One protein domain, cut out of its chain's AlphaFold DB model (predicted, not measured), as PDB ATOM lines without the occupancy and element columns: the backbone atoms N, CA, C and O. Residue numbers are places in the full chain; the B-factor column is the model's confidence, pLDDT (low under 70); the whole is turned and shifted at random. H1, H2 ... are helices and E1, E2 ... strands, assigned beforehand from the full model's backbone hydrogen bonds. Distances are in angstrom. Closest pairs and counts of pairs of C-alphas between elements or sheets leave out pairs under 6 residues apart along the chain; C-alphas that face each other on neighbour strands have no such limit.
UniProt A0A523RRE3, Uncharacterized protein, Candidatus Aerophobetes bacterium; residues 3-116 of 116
ATOM      1  N   ILE A   3     190.614 205.133 149.669       94.12
ATOM      2  CA  ILE A   3     191.192 203.930 149.067       94.12
ATOM      3  C   ILE A   3     191.779 203.085 150.194       94.12
ATOM      4  O   ILE A   3     192.625 203.565 150.942       94.12
ATOM      5  N   GLU A   4     191.335 201.840 150.287       94.00
ATOM      6  CA  GLU A   4     191.816 200.836 151.233       94.00
ATOM      7  C   GLU A   4     192.482 199.692 150.463       94.00
ATOM      8  O   GLU A   4     191.969 199.236 149.436       94.00
ATOM      9  N   ILE A   5     193.625 199.220 150.960       92.50
ATOM     10  CA  ILE A   5     194.364 198.091 150.388       92.50
ATOM     11  C   ILE A   5     194.422 196.981 151.440       92.50
ATOM     12  O   ILE A   5     194.938 197.182 152.538       92.50
ATOM     13  N   GLU A   6     193.892 195.807 151.101       91.31
ATOM     14  CA  GLU A   6     193.866 194.630 151.971       91.31
ATOM     15  C   GLU A   6     194.949 193.637 151.557       91.31
ATOM     16  O   GLU A   6     194.819 192.932 150.552       91.31
ATOM     17  N   GLU A   7     196.027 193.559 152.336       84.75
ATOM     18  CA  GLU A   7     197.182 192.720 151.998       84.75
ATOM     19  C   GLU A   7     197.091 191.287 152.538       84.75
ATOM     20  O   GLU A   7     197.684 190.373 151.952       84.75
ATOM     21  N   THR A   8     196.370 191.076 153.647       81.12
ATOM     22  CA  THR A   8     196.336 189.802 154.386       81.12
ATOM     23  C   THR A   8     194.933 189.443 154.877       81.12
ATOM     24  O   THR A   8     194.066 190.302 154.988       81.12
ATOM     25  N   ASP A   9     194.708 188.145 155.105       74.69
ATOM     26  CA  ASP A   9     193.515 187.568 155.741       74.69
ATOM     27  C   ASP A   9     192.144 187.928 155.161       74.69
ATOM     28  O   ASP A   9     191.141 187.689 155.815       74.69
ATOM     29  N   ILE A  10     192.086 188.364 153.898       85.75
ATOM     30  CA  ILE A  10     190.896 188.868 153.190       85.75
ATOM     31  C   ILE A  10     189.647 187.993 153.419       85.75
ATOM     32  O   ILE A  10     189.393 187.019 152.692       85.75
ATOM     33  N   THR A  11     188.862 188.360 154.431       89.81
ATOM     34  CA  THR A  11     187.580 187.750 154.808       89.81
ATOM     35  C   THR A  11     186.435 188.739 154.589       89.81
ATOM     36  O   THR A  11     186.663 189.951 154.618       89.81
ATOM     37  N   PRO A  12     185.183 188.268 154.425       90.38
ATOM     38  CA  PRO A  12     184.028 189.160 154.317       90.38
ATOM     39  C   PRO A  12     183.934 190.160 155.477       90.38
ATOM     40  O   PRO A  12     183.682 191.337 155.248       90.38
ATOM     41  N   THR A  13     184.223 189.724 156.708       92.50
ATOM     42  CA  THR A  13     184.205 190.589 157.896       92.50
ATOM     43  C   THR A  13     185.205 191.736 157.798       92.50
ATOM     44  O   THR A  13     184.863 192.861 158.145       92.50
ATOM     45  N   GLN A  14     186.420 191.491 157.303       91.25
ATOM     46  CA  GLN A  14     187.417 192.552 157.128       91.25
ATOM     47  C   GLN A  14     187.018 193.531 156.022       91.25
ATOM     48  O   GLN A  14     187.061 194.743 156.235       91.25
ATOM     49  N   ILE A  15     186.573 193.010 154.873       92.81
ATOM     50  CA  ILE A  15     186.137 193.827 153.732       92.81
ATOM     51  C   ILE A  15     184.982 194.736 154.169       92.81
ATOM     52  O   ILE A  15     185.087 195.962 154.100       92.81
ATOM     53  N   CYS A  16     183.902 194.137 154.679       94.25
ATOM     54  CA  CYS A  16     182.702 194.854 155.091       94.25
ATOM     55  C   CYS A  16     182.933 195.720 156.331       94.25
ATOM     56  O   CYS A  16     182.352 196.796 156.425       94.25
ATOM     57  N   GLY A  17     183.771 195.282 157.273       93.44
ATOM     58  CA  GLY A  17     184.058 196.007 158.510       93.44
ATOM     59  C   GLY A  17     184.728 197.352 158.251       93.44
ATOM     60  O   GLY A  17     184.288 198.371 158.788       93.44
ATOM     61  N   LYS A  18     185.737 197.387 157.372       92.69
ATOM     62  CA  LYS A  18     186.382 198.644 156.966       92.69
ATOM     63  C   LYS A  18     185.430 199.552 156.205       92.69
ATOM     64  O   LYS A  18     185.295 200.720 156.556       92.69
ATOM     65  N   PHE A  19     184.707 198.997 155.232       95.19
ATOM     66  CA  PHE A  19     183.693 199.751 154.502       95.19
ATOM     67  C   PHE A  19     182.651 200.374 155.444       95.19
ATOM     68  O   PHE A  19     182.408 201.575 155.367       95.19
ATOM     69  N   LEU A  20     182.064 199.593 156.356       95.19
ATOM     70  CA  LEU A  20     181.025 200.075 157.265       95.19
ATOM     71  C   LEU A  20     181.569 201.127 158.239       95.19
ATOM     72  O   LEU A  20     180.910 202.135 158.473       95.19
ATOM     73  N   THR A  21     182.787 200.942 158.753       94.00
ATOM     74  CA  THR A  21     183.449 201.930 159.622       94.00
ATOM     75  C   THR A  21     183.635 203.265 158.897       94.00
ATOM     76  O   THR A  21     183.316 204.330 159.431       94.00
ATOM     77  N   SER A  22     184.087 203.228 157.644       94.31
ATOM     78  CA  SER A  22     184.207 204.431 156.821       94.31
ATOM     79  C   SER A  22     182.850 205.014 156.429       94.31
ATOM     80  O   SER A  22     182.702 206.227 156.353       94.31
ATOM     81  N   ALA A  23     181.834 204.178 156.209       94.81
ATOM     82  CA  ALA A  23     180.495 204.637 155.868       94.81
ATOM     83  C   ALA A  23     179.800 205.348 157.036       94.81
ATOM     84  O   ALA A  23     179.050 206.293 156.793       94.81
ATOM     85  N   LEU A  24     180.040 204.910 158.273       94.19
ATOM     86  CA  LEU A  24     179.459 205.490 159.488       94.19
ATOM     87  C   LEU A  24     180.248 206.689 160.034       94.19
ATOM     88  O   LEU A  24     179.750 207.397 160.907       94.19
ATOM     89  N   SER A  25     181.455 206.941 159.529       92.25
ATOM     90  CA  SER A  25     182.251 208.109 159.909       92.25
ATOM     91  C   SER A  25     181.980 209.301 158.991       92.25
ATOM     92  O   SER A  25     181.599 209.169 157.831       92.25
ATOM     93  N   SER A  26     182.156 210.503 159.538       90.25
ATOM     94  CA  SER A  26     182.060 211.772 158.794       90.25
ATOM     95  C   SER A  26     183.367 212.565 158.814       90.25
ATOM     96  O   SER A  26     183.485 213.583 158.134       90.25
ATOM     97  N   TYR A  27     184.345 212.108 159.593       93.12
ATOM     98  CA  TYR A  27     185.626 212.762 159.816       93.12
ATOM     99  C   TYR A  27     186.693 211.728 160.177       93.12
ATOM    100  O   TYR A  27     186.375 210.658 160.697       93.12
ATOM    101  N   PHE A  28     187.955 212.073 159.931       91.38
ATOM    102  CA  PHE A  28     189.113 211.347 160.447       91.38
ATOM    103  C   PHE A  28     190.063 212.304 161.173       91.38
ATOM    104  O   PHE A  28     190.025 213.516 160.960       91.38
ATOM    105  N   ILE A  29     190.914 211.747 162.031       93.62
ATOM    106  CA  ILE A  29     191.954 212.473 162.761       93.62
ATOM    107  C   ILE A  29     193.278 211.780 162.458       93.62
ATOM    108  O   ILE A  29     193.366 210.556 162.536       93.62
ATOM    109  N   HIS A  30     194.292 212.552 162.082       92.12
ATOM    110  CA  HIS A  30     195.619 212.022 161.789       92.12
ATOM    111  C   HIS A  30     196.701 213.045 162.146       92.12
ATOM    112  O   HIS A  30     196.503 214.253 161.984       92.12
ATOM    113  N   GLU A  31     197.868 212.563 162.571       94.88
ATOM    114  CA  GLU A  31     199.003 213.395 162.987       94.88
ATOM    115  C   GLU A  31     199.466 214.344 161.872       94.88
ATOM    116  O   GLU A  31     199.661 215.531 162.109       94.88
ATOM    117  N   CYS A  32     199.512 213.873 160.619       93.44
ATOM    118  CA  CYS A  32     199.859 214.709 159.455       93.44
ATOM    119  C   CYS A  32     198.873 215.868 159.183       93.44
ATOM    120  O   CYS A  32     199.118 216.707 158.317       93.44
ATOM    121  N   LYS A  33     197.740 215.894 159.894       93.62
ATOM    122  CA  LYS A  33     196.728 216.957 159.888       93.62
ATOM    123  C   LYS A  33     196.664 217.679 161.239       93.62
ATOM    124  O   LYS A  33     195.638 218.260 161.576       93.62
ATOM    125  N   ASN A  34     197.752 217.635 162.014       95.38
ATOM    126  CA  ASN A  34     197.884 218.224 163.348       95.38
ATOM    127  C   ASN A  34     196.836 217.714 164.350       95.38
ATOM    128  O   ASN A  34     196.434 218.449 165.248       95.38
ATOM    129  N   ASN A  35     196.363 216.473 164.185       94.00
ATOM    130  CA  ASN A  35     195.297 215.883 165.003       94.00
ATOM    131  C   ASN A  35     193.977 216.683 165.007       94.00
ATOM    132  O   ASN A  35     193.159 216.535 165.915       94.00
ATOM    133  N   ILE A  36     193.737 217.505 163.982       96.75
ATOM    134  CA  ILE A  36     192.477 218.231 163.804       96.75
ATOM    135  C   ILE A  36     191.491 217.335 163.032       96.75
ATOM    136  O   ILE A  36     191.911 216.653 162.091       96.75
ATOM    137  N   PRO A  37     190.186 217.327 163.378       95.38
ATOM    138  CA  PRO A  37     189.178 216.611 162.605       95.38
ATOM    139  C   PRO A  37     189.107 217.104 161.155       95.38
ATOM    140  O   PRO A  37     188.858 218.280 160.894       95.38
ATOM    141  N   VAL A  38     189.280 216.187 160.204       93.88
ATOM    142  CA  VAL A  38     189.139 216.452 158.769       93.88
ATOM    143  C   VAL A  38     187.854 215.807 158.273       93.88
ATOM    144  O   VAL A  38     187.723 214.582 158.283       93.88
ATOM    145  N   GLY A  39     186.903 216.638 157.847       91.62
ATOM    146  CA  GLY A  39     185.611 216.197 157.328       91.62
ATOM    147  C   GLY A  39     185.716 215.487 155.978       91.62
ATOM    148  O   GLY A  39     186.550 215.821 155.135       91.62
ATOM    149  N   MET A  40     184.836 214.514 155.760       92.12
ATOM    150  CA  MET A  40     184.628 213.915 154.446       92.12
ATOM    151  C   MET A  40     183.875 214.879 153.520       92.12
ATOM    152  O   MET A  40     183.024 215.645 153.967       92.12
ATOM    153  N   GLY A  41     184.151 214.801 152.214       90.62
ATOM    154  CA  GLY A  41     183.341 215.495 151.209       90.62
ATOM    155  C   GLY A  41     181.904 214.964 151.158       90.62
ATOM    156  O   GLY A  41     181.618 213.869 151.638       90.62
ATOM    157  N   ASP A  42     180.996 215.713 150.534       89.69
ATOM    158  CA  ASP A  42     179.568 215.363 150.514       89.69
ATOM    159  C   ASP A  42     179.218 214.122 149.679       89.69
ATOM    160  O   ASP A  42     178.178 213.493 149.895       89.69
ATOM    161  N   SER A  43     180.104 213.753 148.754       92.06
ATOM    162  CA  SER A  43     180.001 212.565 147.913       92.06
ATOM    163  C   SER A  43     181.353 211.856 147.863       92.06
ATOM    164  O   SER A  43     182.296 212.310 147.216       92.06
ATOM    165  N   VAL A  44     181.473 210.749 148.592       93.31
ATOM    166  CA  VAL A  44     182.713 209.974 148.698       93.31
ATOM    167  C   VAL A  44     182.620 208.703 147.860       93.31
ATOM    168  O   VAL A  44     181.695 207.905 148.005       93.31
ATOM    169  N   SER A  45     183.628 208.489 147.019       95.06
ATOM    170  CA  SER A  45     183.911 207.190 146.403       95.06
ATOM    171  C   SER A  45     184.841 206.385 147.305       95.06
ATOM    172  O   SER A  45     185.884 206.904 147.718       95.06
ATOM    173  N   PHE A  46     184.460 205.142 147.594       95.56
ATOM    174  CA  PHE A  46     185.226 204.187 148.388       95.56
ATOM    175  C   PHE A  46     185.752 203.067 147.489       95.56
ATOM    176  O   PHE A  46     184.980 202.452 146.753       95.56
ATOM    177  N   ILE A  47     187.057 202.821 147.516       95.69
ATOM    178  CA  ILE A  47     187.714 201.804 146.690       95.69
ATOM    179  C   ILE A  47     188.426 200.828 147.621       95.69
ATOM    180  O   ILE A  47     189.260 201.256 148.414       95.69
ATOM    181  N   GLN A  48     188.123 199.535 147.517       95.19
ATOM    182  CA  GLN A  48     188.883 198.476 148.188       95.19
ATOM    183  C   GLN A  48     189.673 197.672 147.170       95.19
ATOM    184  O   GLN A  48     189.114 197.219 146.171       95.19
ATOM    185  N   ILE A  49     190.961 197.474 147.432       94.44
ATOM    186  CA  ILE A  49     191.856 196.676 146.597       94.44
ATOM    187  C   ILE A  49     192.320 195.468 147.405       94.44
ATOM    188  O   ILE A  49     193.004 195.613 148.414       94.44
ATOM    189  N   LEU A  50     191.950 194.269 146.963       94.81
ATOM    190  CA  LEU A  50     192.263 193.016 147.644       94.81
ATOM    191  C   LEU A  50     193.481 192.345 147.008       94.81
ATOM    192  O   LEU A  50     193.496 192.062 145.806       94.81
ATOM    193  N   ASN A  51     194.495 192.043 147.810       92.44
ATOM    194  CA  ASN A  51     195.700 191.379 147.336       92.44
ATOM    195  C   ASN A  51     195.462 189.887 147.037       92.44
ATOM    196  O   ASN A  51     195.061 189.110 147.904       92.44
ATOM    197  N   THR A  52     195.784 189.441 145.824       92.06
ATOM    198  CA  THR A  52     195.667 188.022 145.440       92.06
ATOM    199  C   THR A  52     196.971 187.233 145.552       92.06
ATOM    200  O   THR A  52     196.969 186.041 145.258       92.06
ATOM    201  N   SER A  53     198.085 187.823 146.003       90.25
ATOM    202  CA  SER A  53     199.394 187.139 145.990       90.25
ATOM    203  C   SER A  53     199.471 185.877 146.861       90.25
ATOM    204  O   SER A  53     200.312 185.019 146.617       90.25
ATOM    205  N   ARG A  54     198.591 185.748 147.861       88.38
ATOM    206  CA  ARG A  54     198.506 184.587 148.769       88.38
ATOM    207  C   ARG A  54     197.290 183.696 148.500       88.38
ATOM    208  O   ARG A  54     196.937 182.851 149.324       88.38
ATOM    209  N   LEU A  55     196.592 183.926 147.392       88.81
ATOM    210  CA  LEU A  55     195.385 183.195 147.040       88.81
ATOM    211  C   LEU A  55     195.758 181.812 146.483       88.81
ATOM    212  O   LEU A  55     196.626 181.709 145.622       88.81
ATOM    213  N   LYS A  56     195.097 180.750 146.953       87.62
ATOM    214  CA  LYS A  56     195.265 179.410 146.372       87.62
ATOM    215  C   LYS A  56     194.607 179.348 144.994       87.62
ATOM    216  O   LYS A  56     193.528 179.914 144.812       87.62
ATOM    217  N   GLU A  57     195.209 178.624 144.058       86.06
ATOM    218  CA  GLU A  57     194.567 178.321 142.776       86.06
ATOM    219  C   GLU A  57     193.233 177.580 142.981       86.06
ATOM    220  O   GLU A  57     193.052 176.855 143.961       86.06
ATOM    221  N   GLY A  58     192.271 177.803 142.079       85.75
ATOM    222  CA  GLY A  58     190.951 177.153 142.115       85.75
ATOM    223  C   GLY A  58     189.987 177.651 143.202       85.75
ATOM    224  O   GLY A  58     188.920 177.078 143.396       85.75
ATOM    225  N   THR A  59     190.334 178.709 143.932       90.88
ATOM    226  CA  THR A  59     189.446 179.322 144.930       90.88
ATOM    227  C   THR A  59     188.257 180.068 144.314       90.88
ATOM    228  O   THR A  59     188.378 180.737 143.290       90.88
ATOM    229  N   VAL A  60     187.129 180.063 145.024       92.56
ATOM    230  CA  VAL A  60     185.904 180.803 144.665       92.56
ATOM    231  C   VAL A  60     185.883 182.246 145.191       92.56
ATOM    232  O   VAL A  60     184.887 182.953 145.050       92.56
ATOM    233  N   LYS A  61     186.969 182.717 145.821       92.19
ATOM    234  CA  LYS A  61     187.038 184.077 146.387       92.19
ATOM    235  C   LYS A  61     186.704 185.194 145.383       92.19
ATOM    236  O   LYS A  61     185.950 186.080 145.773       92.19
ATOM    237  N   PRO A  62     187.177 185.177 144.120       91.94
ATOM    238  CA  PRO A  62     186.789 186.194 143.141       91.94
ATOM    239  C   PRO A  62     185.270 186.310 142.951       91.94
ATOM    240  O   PRO A  62     184.733 187.414 142.963       91.94
ATOM    241  N   GLU A  63     184.558 185.184 142.862       94.44
ATOM    242  CA  GLU A  63     183.093 185.168 142.751       94.44
ATOM    243  C   GLU A  63     182.428 185.719 144.016       94.44
ATOM    244  O   GLU A  63     181.500 186.529 143.941       94.44
ATOM    245  N   GLN A  64     182.937 185.337 145.192       94.38
ATOM    246  CA  GLN A  64     182.474 185.884 146.468       94.38
ATOM    247  C   GLN A  64     182.650 187.405 146.523       94.38
ATOM    248  O   GLN A  64     181.745 188.112 146.959       94.38
ATOM    249  N   TRP A  65     183.786 187.925 146.058       95.38
ATOM    250  CA  TRP A  65     184.071 189.357 146.047       95.38
ATOM    251  C   TRP A  65     183.183 190.130 145.071       95.38
ATOM    252  O   TRP A  65     182.706 191.205 145.426       95.38
ATOM    253  N   ILE A  66     182.878 189.567 143.899       95.50
ATOM    254  CA  ILE A  66     181.898 190.143 142.962       95.50
ATOM    255  C   ILE A  66     180.514 190.237 143.620       95.50
ATOM    256  O   ILE A  66     179.825 191.252 143.502       95.50
ATOM    257  N   ASN A  67     180.095 189.194 144.339       96.69
ATOM    258  CA  ASN A  67     178.811 189.193 145.039       96.69
ATOM    259  C   ASN A  67     178.793 190.170 146.225       96.69
ATOM    260  O   ASN A  67     177.776 190.825 146.462       96.69
ATOM    261  N   LEU A  68     179.914 190.317 146.939       96.44
ATOM    262  CA  LEU A  68     180.074 191.316 147.998       96.44
ATOM    263  C   LEU A  68     180.003 192.741 147.445       96.44
ATOM    264  O   LEU A  68     179.274 193.555 148.004       96.44
ATOM    265  N   GLU A  69     180.686 193.029 146.333       97.19
ATOM    266  CA  GLU A  69     180.626 194.335 145.668       97.19
ATOM    267  C   GLU A  69     179.181 194.706 145.325       97.19
ATOM    268  O   GLU A  69     178.703 195.762 145.734       97.19
ATOM    269  N   LYS A  70     178.448 193.800 144.665       97.62
ATOM    270  CA  LYS A  70     177.026 193.997 144.340       97.62
ATOM    271  C   LYS A  70     176.176 194.229 145.587       97.62
ATOM    272  O   LYS A  70     175.346 195.133 145.609       97.62
ATOM    273  N   SER A  71     176.390 193.430 146.631       96.94
ATOM    274  CA  SER A  71     175.632 193.536 147.884       96.94
ATOM    275  C   SER A  71     175.858 194.883 148.569       96.94
ATOM    276  O   SER A  71     174.901 195.505 149.019       96.94
ATOM    277  N   ILE A  72     177.105 195.364 148.597       96.69
ATOM    278  CA  ILE A  72     177.451 196.682 149.136       96.69
ATOM    279  C   ILE A  72     176.831 197.788 148.278       96.69
ATOM    280  O   ILE A  72     176.199 198.693 148.816       96.69
ATOM    281  N   MET A  73     176.954 197.712 146.951       96.50
ATOM    282  CA  MET A  73     176.373 198.711 146.051       96.50
ATOM    283  C   MET A  73     174.850 198.829 146.204       96.50
ATOM    284  O   MET A  73     174.329 199.938 146.165       96.50
ATOM    285  N   ASN A  74     174.146 197.720 146.448       96.81
ATOM    286  CA  ASN A  74     172.688 197.706 146.616       96.81
ATOM    287  C   ASN A  74     172.192 198.395 147.897       96.81
ATOM    288  O   ASN A  74     171.022 198.760 147.970       96.81
ATOM    289  N   ILE A  75     173.051 198.557 148.907       95.25
ATOM    290  CA  ILE A  75     172.695 199.231 150.167       95.25
ATOM    291  C   ILE A  75     173.208 200.672 150.233       95.25
ATOM    292  O   ILE A  75     173.038 201.340 151.254       95.25
ATOM    293  N   LEU A  76     173.868 201.159 149.176       94.88
ATOM    294  CA  LEU A  76     174.366 202.525 149.133       94.88
ATOM    295  C   LEU A  76     173.273 203.528 148.715       94.88
ATOM    296  O   LEU A  76     172.501 203.254 147.799       94.88
ATOM    297  N   PRO A  77     173.260 204.736 149.310       94.31
ATOM    298  CA  PRO A  77     174.051 205.113 150.475       94.31
ATOM    299  C   PRO A  77     173.475 204.518 151.766       94.31
ATOM    300  O   PRO A  77     172.270 204.574 152.006       94.31
ATOM    301  N   ILE A  78     174.352 204.047 152.657       92.88
ATOM    302  CA  ILE A  78     173.946 203.737 154.033       92.88
ATOM    303  C   ILE A  78     173.430 205.031 154.678       92.88
ATOM    304  O   ILE A  78     173.993 206.108 154.460       92.88
ATOM    305  N   LYS A  79     172.350 204.946 155.464       90.44
ATOM    306  CA  LYS A  79     171.707 206.112 156.090       90.44
ATOM    307  C   LYS A  79     172.731 206.974 156.839       90.44
ATOM    308  O   LYS A  79     173.432 206.488 157.718       90.44
ATOM    309  N   GLY A  80     172.789 208.261 156.491       88.62
ATOM    310  CA  GLY A  80     173.714 209.228 157.097       88.62
ATOM    311  C   GLY A  80     175.152 209.170 156.570       88.62
ATOM    312  O   GLY A  80     175.928 210.077 156.849       88.62
ATOM    313  N   SER A  81     175.503 208.167 155.762       94.56
ATOM    314  CA  SER A  81     176.829 208.066 155.159       94.56
ATOM    315  C   SER A  81     177.058 209.154 154.113       94.56
ATOM    316  O   SER A  81     176.119 209.598 153.443       94.56
ATOM    317  N   LYS A  82     178.322 209.537 153.911       94.56
ATOM    318  CA  LYS A  82     178.788 210.337 152.766       94.56
ATOM    319  C   LYS A  82     179.293 209.479 151.602       94.56
ATOM    320  O   LYS A  82     179.527 210.001 150.516       94.56
ATOM    321  N   ILE A  83     179.426 208.164 151.787       95.56
ATOM    322  CA  ILE A  83     179.835 207.251 150.717       95.56
ATOM    323  C   ILE A  83     178.667 207.062 149.741       95.56
ATOM    324  O   ILE A  83     177.537 206.769 150.137       95.56
ATOM    325  N   ARG A  84     178.933 207.298 148.455       94.81
ATOM    326  CA  ARG A  84     177.947 207.245 147.360       94.81
ATOM    327  C   ARG A  84     178.306 206.227 146.291       94.81
ATOM    328  O   ARG A  84     177.420 205.744 145.599       94.81
ATOM    329  N   LYS A  85     179.592 205.906 146.157       95.06
ATOM    330  CA  LYS A  85     180.097 204.931 145.192       95.06
ATOM    331  C   LYS A  85     181.034 203.964 145.900       95.06
ATOM    332  O   LYS A  85     181.808 204.382 146.764       95.06
ATOM    333  N   TYR A  86     180.984 202.699 145.508       96.06
ATOM    334  CA  TYR A  86     181.870 201.656 146.004       96.06
ATOM    335  C   TYR A  86     182.424 200.857 144.833       96.06
ATOM    336  O   TYR A  86     181.682 200.531 143.908       96.06
ATOM    337  N   LYS A  87     183.721 200.560 144.885       95.81
ATOM    338  CA  LYS A  87     184.396 199.689 143.930       95.81
ATOM    339  C   LYS A  87     185.278 198.706 144.677       95.81
ATOM    340  O   LYS A  87     186.079 199.114 145.517       95.81
ATOM    341  N   LEU A  88     185.164 197.433 144.324       95.50
ATOM    342  CA  LEU A  88     186.073 196.391 144.774       95.50
ATOM    343  C   LEU A  88     186.927 195.952 143.589       95.50
ATOM    344  O   LEU A  88     186.431 195.575 142.528       95.50
ATOM    345  N   LEU A  89     188.236 196.020 143.776       94.19
ATOM    346  CA  LEU A  89     189.236 195.502 142.859       94.19
ATOM    347  C   LEU A  89     190.029 194.421 143.578       94.19
ATOM    348  O   LEU A  89     190.148 194.423 144.801       94.19
ATOM    349  N   TYR A  90     190.601 193.497 142.824       93.12
ATOM    350  CA  TYR A  90     191.482 192.489 143.387       93.12
ATOM    351  C   TYR A  90     192.581 192.141 142.403       93.12
ATOM    352  O   TYR A  90     192.344 192.082 141.197       93.12
ATOM    353  N   GLY A  91     193.781 191.885 142.900       91.38
ATOM    354  CA  GLY A  91     194.918 191.497 142.079       91.38
ATOM    355  C   GLY A  91     196.225 191.514 142.850       91.38
ATOM    356  O   GLY A  91     196.272 191.898 144.016       91.38
ATOM    357  N   ASN A  92     197.290 191.086 142.190       90.19
ATOM    358  CA  ASN A  92     198.654 191.179 142.701       90.19
ATOM    359  C   ASN A  92     199.426 192.269 141.942       90.19
ATOM    360  O   ASN A  92     198.922 192.863 140.994       90.19
ATOM    361  N   VAL A  93     200.676 192.525 142.329       88.75
ATOM    362  CA  VAL A  93     201.495 193.593 141.728       88.75
ATOM    363  C   VAL A  93     201.607 193.479 140.200       88.75
ATOM    364  O   VAL A  93     201.579 194.503 139.523       88.75
ATOM    365  N   SER A  94     201.713 192.269 139.641       88.19
ATOM    366  CA  SER A  94     201.776 192.078 138.183       88.19
ATOM    367  C   SER A  94     200.478 192.451 137.473       88.19
ATOM    368  O   SER A  94     200.541 192.990 136.374       88.19
ATOM    369  N   ASP A  95     199.318 192.270 138.109       87.31
ATOM    370  CA  ASP A  95     198.032 192.678 137.529       87.31
ATOM    371  C   ASP A  95     197.898 194.205 137.383       87.31
ATOM    372  O   ASP A  95     197.043 194.683 136.635       87.31
ATOM    373  N   PHE A  96     198.724 194.969 138.109       86.44
ATOM    374  CA  PHE A  96     198.727 196.434 138.115       86.44
ATOM    375  C   PHE A  96     199.982 197.053 137.467       86.44
ATOM    376  O   PHE A  96     200.034 198.271 137.295       86.44
ATOM    377  N   LYS A  97     200.990 196.253 137.084       84.38
ATOM    378  CA  LYS A  97     202.216 196.723 136.413       84.38
ATOM    379  C   LYS A  97     202.192 196.401 134.913       84.38
ATOM    380  O   LYS A  97     202.200 195.237 134.536       84.38
ATOM    381  N   GLY A  98     202.279 197.428 134.058       64.44
ATOM    382  CA  GLY A  98     202.542 197.293 132.613       64.44
ATOM    383  C   GLY A  98     201.493 197.942 131.699       64.44
ATOM    384  O   GLY A  98     200.361 198.173 132.107       64.44
ATOM    385  N   GLY A  99     201.867 198.228 130.445       53.72
ATOM    386  CA  GLY A  99     201.014 198.923 129.459       53.72
ATOM    387  C   GLY A  99     199.755 198.160 129.011       53.72
ATOM    388  O   GLY A  99     198.829 198.787 128.514       53.72
ATOM    389  N   ASN A 100     199.700 196.842 129.253       53.22
ATOM    390  CA  ASN A 100     198.537 195.970 129.013       53.22
ATOM    391  C   ASN A 100     197.878 195.484 130.325       53.22
ATOM    392  O   ASN A 100     197.099 194.531 130.317       53.22
ATOM    393  N   ALA A 101     198.221 196.075 131.476       61.56
ATOM    394  CA  ALA A 101     197.657 195.692 132.767       61.56
ATOM    395  C   ALA A 101     196.223 196.231 132.895       61.56
ATOM    396  O   ALA A 101     196.005 197.348 133.371       61.56
ATOM    397  N   ASN A 102     195.246 195.429 132.460       74.31
ATOM    398  CA  ASN A 102     193.828 195.805 132.409       74.31
ATOM    399  C   ASN A 102     193.327 196.412 133.732       74.31
ATOM    400  O   ASN A 102     192.669 197.448 133.719       74.31
ATOM    401  N   LYS A 103     193.739 195.870 134.888       83.31
ATOM    402  CA  LYS A 103     193.273 196.365 136.196       83.31
ATOM    403  C   LYS A 103     193.821 197.746 136.567       83.31
ATOM    404  O   LYS A 103     193.166 198.484 137.301       83.31
ATOM    405  N   CYS A 104     195.007 198.115 136.075       85.06
ATOM    406  CA  CYS A 104     195.556 199.457 136.278       85.06
ATOM    407  C   CYS A 104     194.767 200.491 135.467       85.06
ATOM    408  O   CYS A 104     194.389 201.537 135.994       85.06
ATOM    409  N   ALA A 105     194.447 200.165 134.210       85.19
ATOM    410  CA  ALA A 105     193.590 200.996 133.371       85.19
ATOM    411  C   ALA A 105     192.177 201.141 133.965       85.19
ATOM    412  O   ALA A 105     191.657 202.259 134.013       85.19
ATOM    413  N   ASP A 106     191.595 200.056 134.482       84.94
ATOM    414  CA  ASP A 106     190.287 200.069 135.151       84.94
ATOM    415  C   ASP A 106     190.299 200.972 136.391       84.94
ATOM    416  O   ASP A 106     189.427 201.830 136.549       84.94
ATOM    417  N   LEU A 107     191.320 200.837 137.249       88.50
ATOM    418  CA  LEU A 107     191.488 201.689 138.426       88.50
ATOM    419  C   LEU A 107     191.628 203.161 138.021       88.50
ATOM    420  O   LEU A 107     190.918 204.007 138.554       88.50
ATOM    421  N   ILE A 108     192.501 203.480 137.061       89.06
ATOM    422  CA  ILE A 108     192.697 204.855 136.576       89.06
ATOM    423  C   ILE A 108     191.398 205.427 136.000       89.06
ATOM    424  O   ILE A 108     191.074 206.587 136.257       89.06
ATOM    425  N   THR A 109     190.655 204.636 135.229       88.69
ATOM    426  CA  THR A 109     189.368 205.045 134.651       88.69
ATOM    427  C   THR A 109     188.377 205.385 135.755       88.69
ATOM    428  O   THR A 109     187.843 206.494 135.780       88.69
ATOM    429  N   TYR A 110     188.227 204.499 136.739       89.00
ATOM    430  CA  TYR A 110     187.340 204.734 137.871       89.00
ATOM    431  C   TYR A 110     187.767 205.948 138.712       89.00
ATOM    432  O   TYR A 110     186.931 206.758 139.113       89.00
ATOM    433  N   LEU A 111     189.072 206.135 138.948       89.88
ATOM    434  CA  LEU A 111     189.599 207.305 139.659       89.88
ATOM    435  C   LEU A 111     189.253 208.609 138.929       89.88
ATOM    436  O   LEU A 111     188.825 209.569 139.567       89.88
ATOM    437  N   LYS A 112     189.384 208.640 137.597       89.38
ATOM    438  CA  LYS A 112     189.007 209.802 136.779       89.38
ATOM    439  C   LYS A 112     187.511 210.103 136.865       89.38
ATOM    440  O   LYS A 112     187.138 211.268 136.921       89.38
ATOM    441  N   GLU A 113     186.656 209.087 136.885       86.00
ATOM    442  CA  GLU A 113     185.202 209.253 137.030       86.00
ATOM    443  C   GLU A 113     184.775 209.665 138.441       86.00
ATOM    444  O   GLU A 113     183.747 210.315 138.619       86.00
ATOM    445  N   ALA A 114     185.539 209.269 139.456       82.81
ATOM    446  CA  ALA A 114     185.278 209.611 140.847       82.81
ATOM    447  C   ALA A 114     185.765 211.018 141.239       82.81
ATOM    448  O   ALA A 114     185.386 211.493 142.308       82.81
ATOM    449  N   LEU A 115     186.616 211.640 140.417       78.56
ATOM    450  CA  LEU A 115     187.148 212.997 140.604       78.56
ATOM    451  C   LEU A 115     186.422 214.067 139.773       78.56
ATOM    452  O   LEU A 115     186.701 215.250 139.959       78.56
ATOM    453  N   LYS A 116     185.533 213.659 138.862       67.62
ATOM    454  CA  LYS A 116     184.579 214.549 138.189       67.62
ATOM    455  C   LYS A 116     183.389 214.823 139.099       67.62
ATOM    456  O   LYS A 116     182.918 215.977 139.073       67.62
TER     457      LYS A 116
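What this domain is: This is residues 3 to 116 of the 116 residues of an uncharacterized protein of Candidatus Aerophobetes bacterium (UniProt A0A523RRE3). A small sheet of three parallel strands makes the middle of three layers, helices on both faces of a sheet: H1 and H2 lie side by side over one face, H4 over the other. Short H3 makes a corner with H4. Here 114 residues are printed, with four named helices and three named strands, in the order E1 H1 E2 H2 E3 H3 H4; the class is mixed and the sheet's order is E1 E2 E3. The whole is compact, with a radius of gyration of the C-alphas of 15.2 A and spans of 44 by 30 by 27 A.

Where its parts are: Find C-alpha 3 at (191.192, 203.930, 149.067); there strand E1, residues 3 to 6, begins. Next come helix H1, residues 12 to 24, 17.7 A from first to last C-alpha, and strand E2, residues 44 to 51, 22.7 A. Helix H2, residues 61 to 74, spans 19.8 A and strand E3, residues 83 to 91, 23.5 A. After helix H3, residues 93 to 96, helix H4, residues 102 to 114, runs 18.3 A to C-alpha 114 at (185.278, 209.611, 140.847).

How they stand to each other: Look between E1 and E2 for N 4 and O 47, 2.9 A apart, and between E2 and E3 for N 48 and O 87, 2.9 A. E1, H1, E2 and E2, H2, E3 are strand-helix-strand units, parallel neighbour strands joined through a helix, with right-handed crossovers. H2 is over E3, its closest C-alphas those of Glu 69 and Leu 88, 5.9 A. H4 is on the opposite face. In H1, H2 and H4 every O i to N i+4 pair is within hydrogen-bond range; H3 is too short for one.

The domain as a whole: The printed part has no cut. The link from H1 to E2 is long, 19 residues. Look for pLDDT under 70 at residues 98 to 101 and 116.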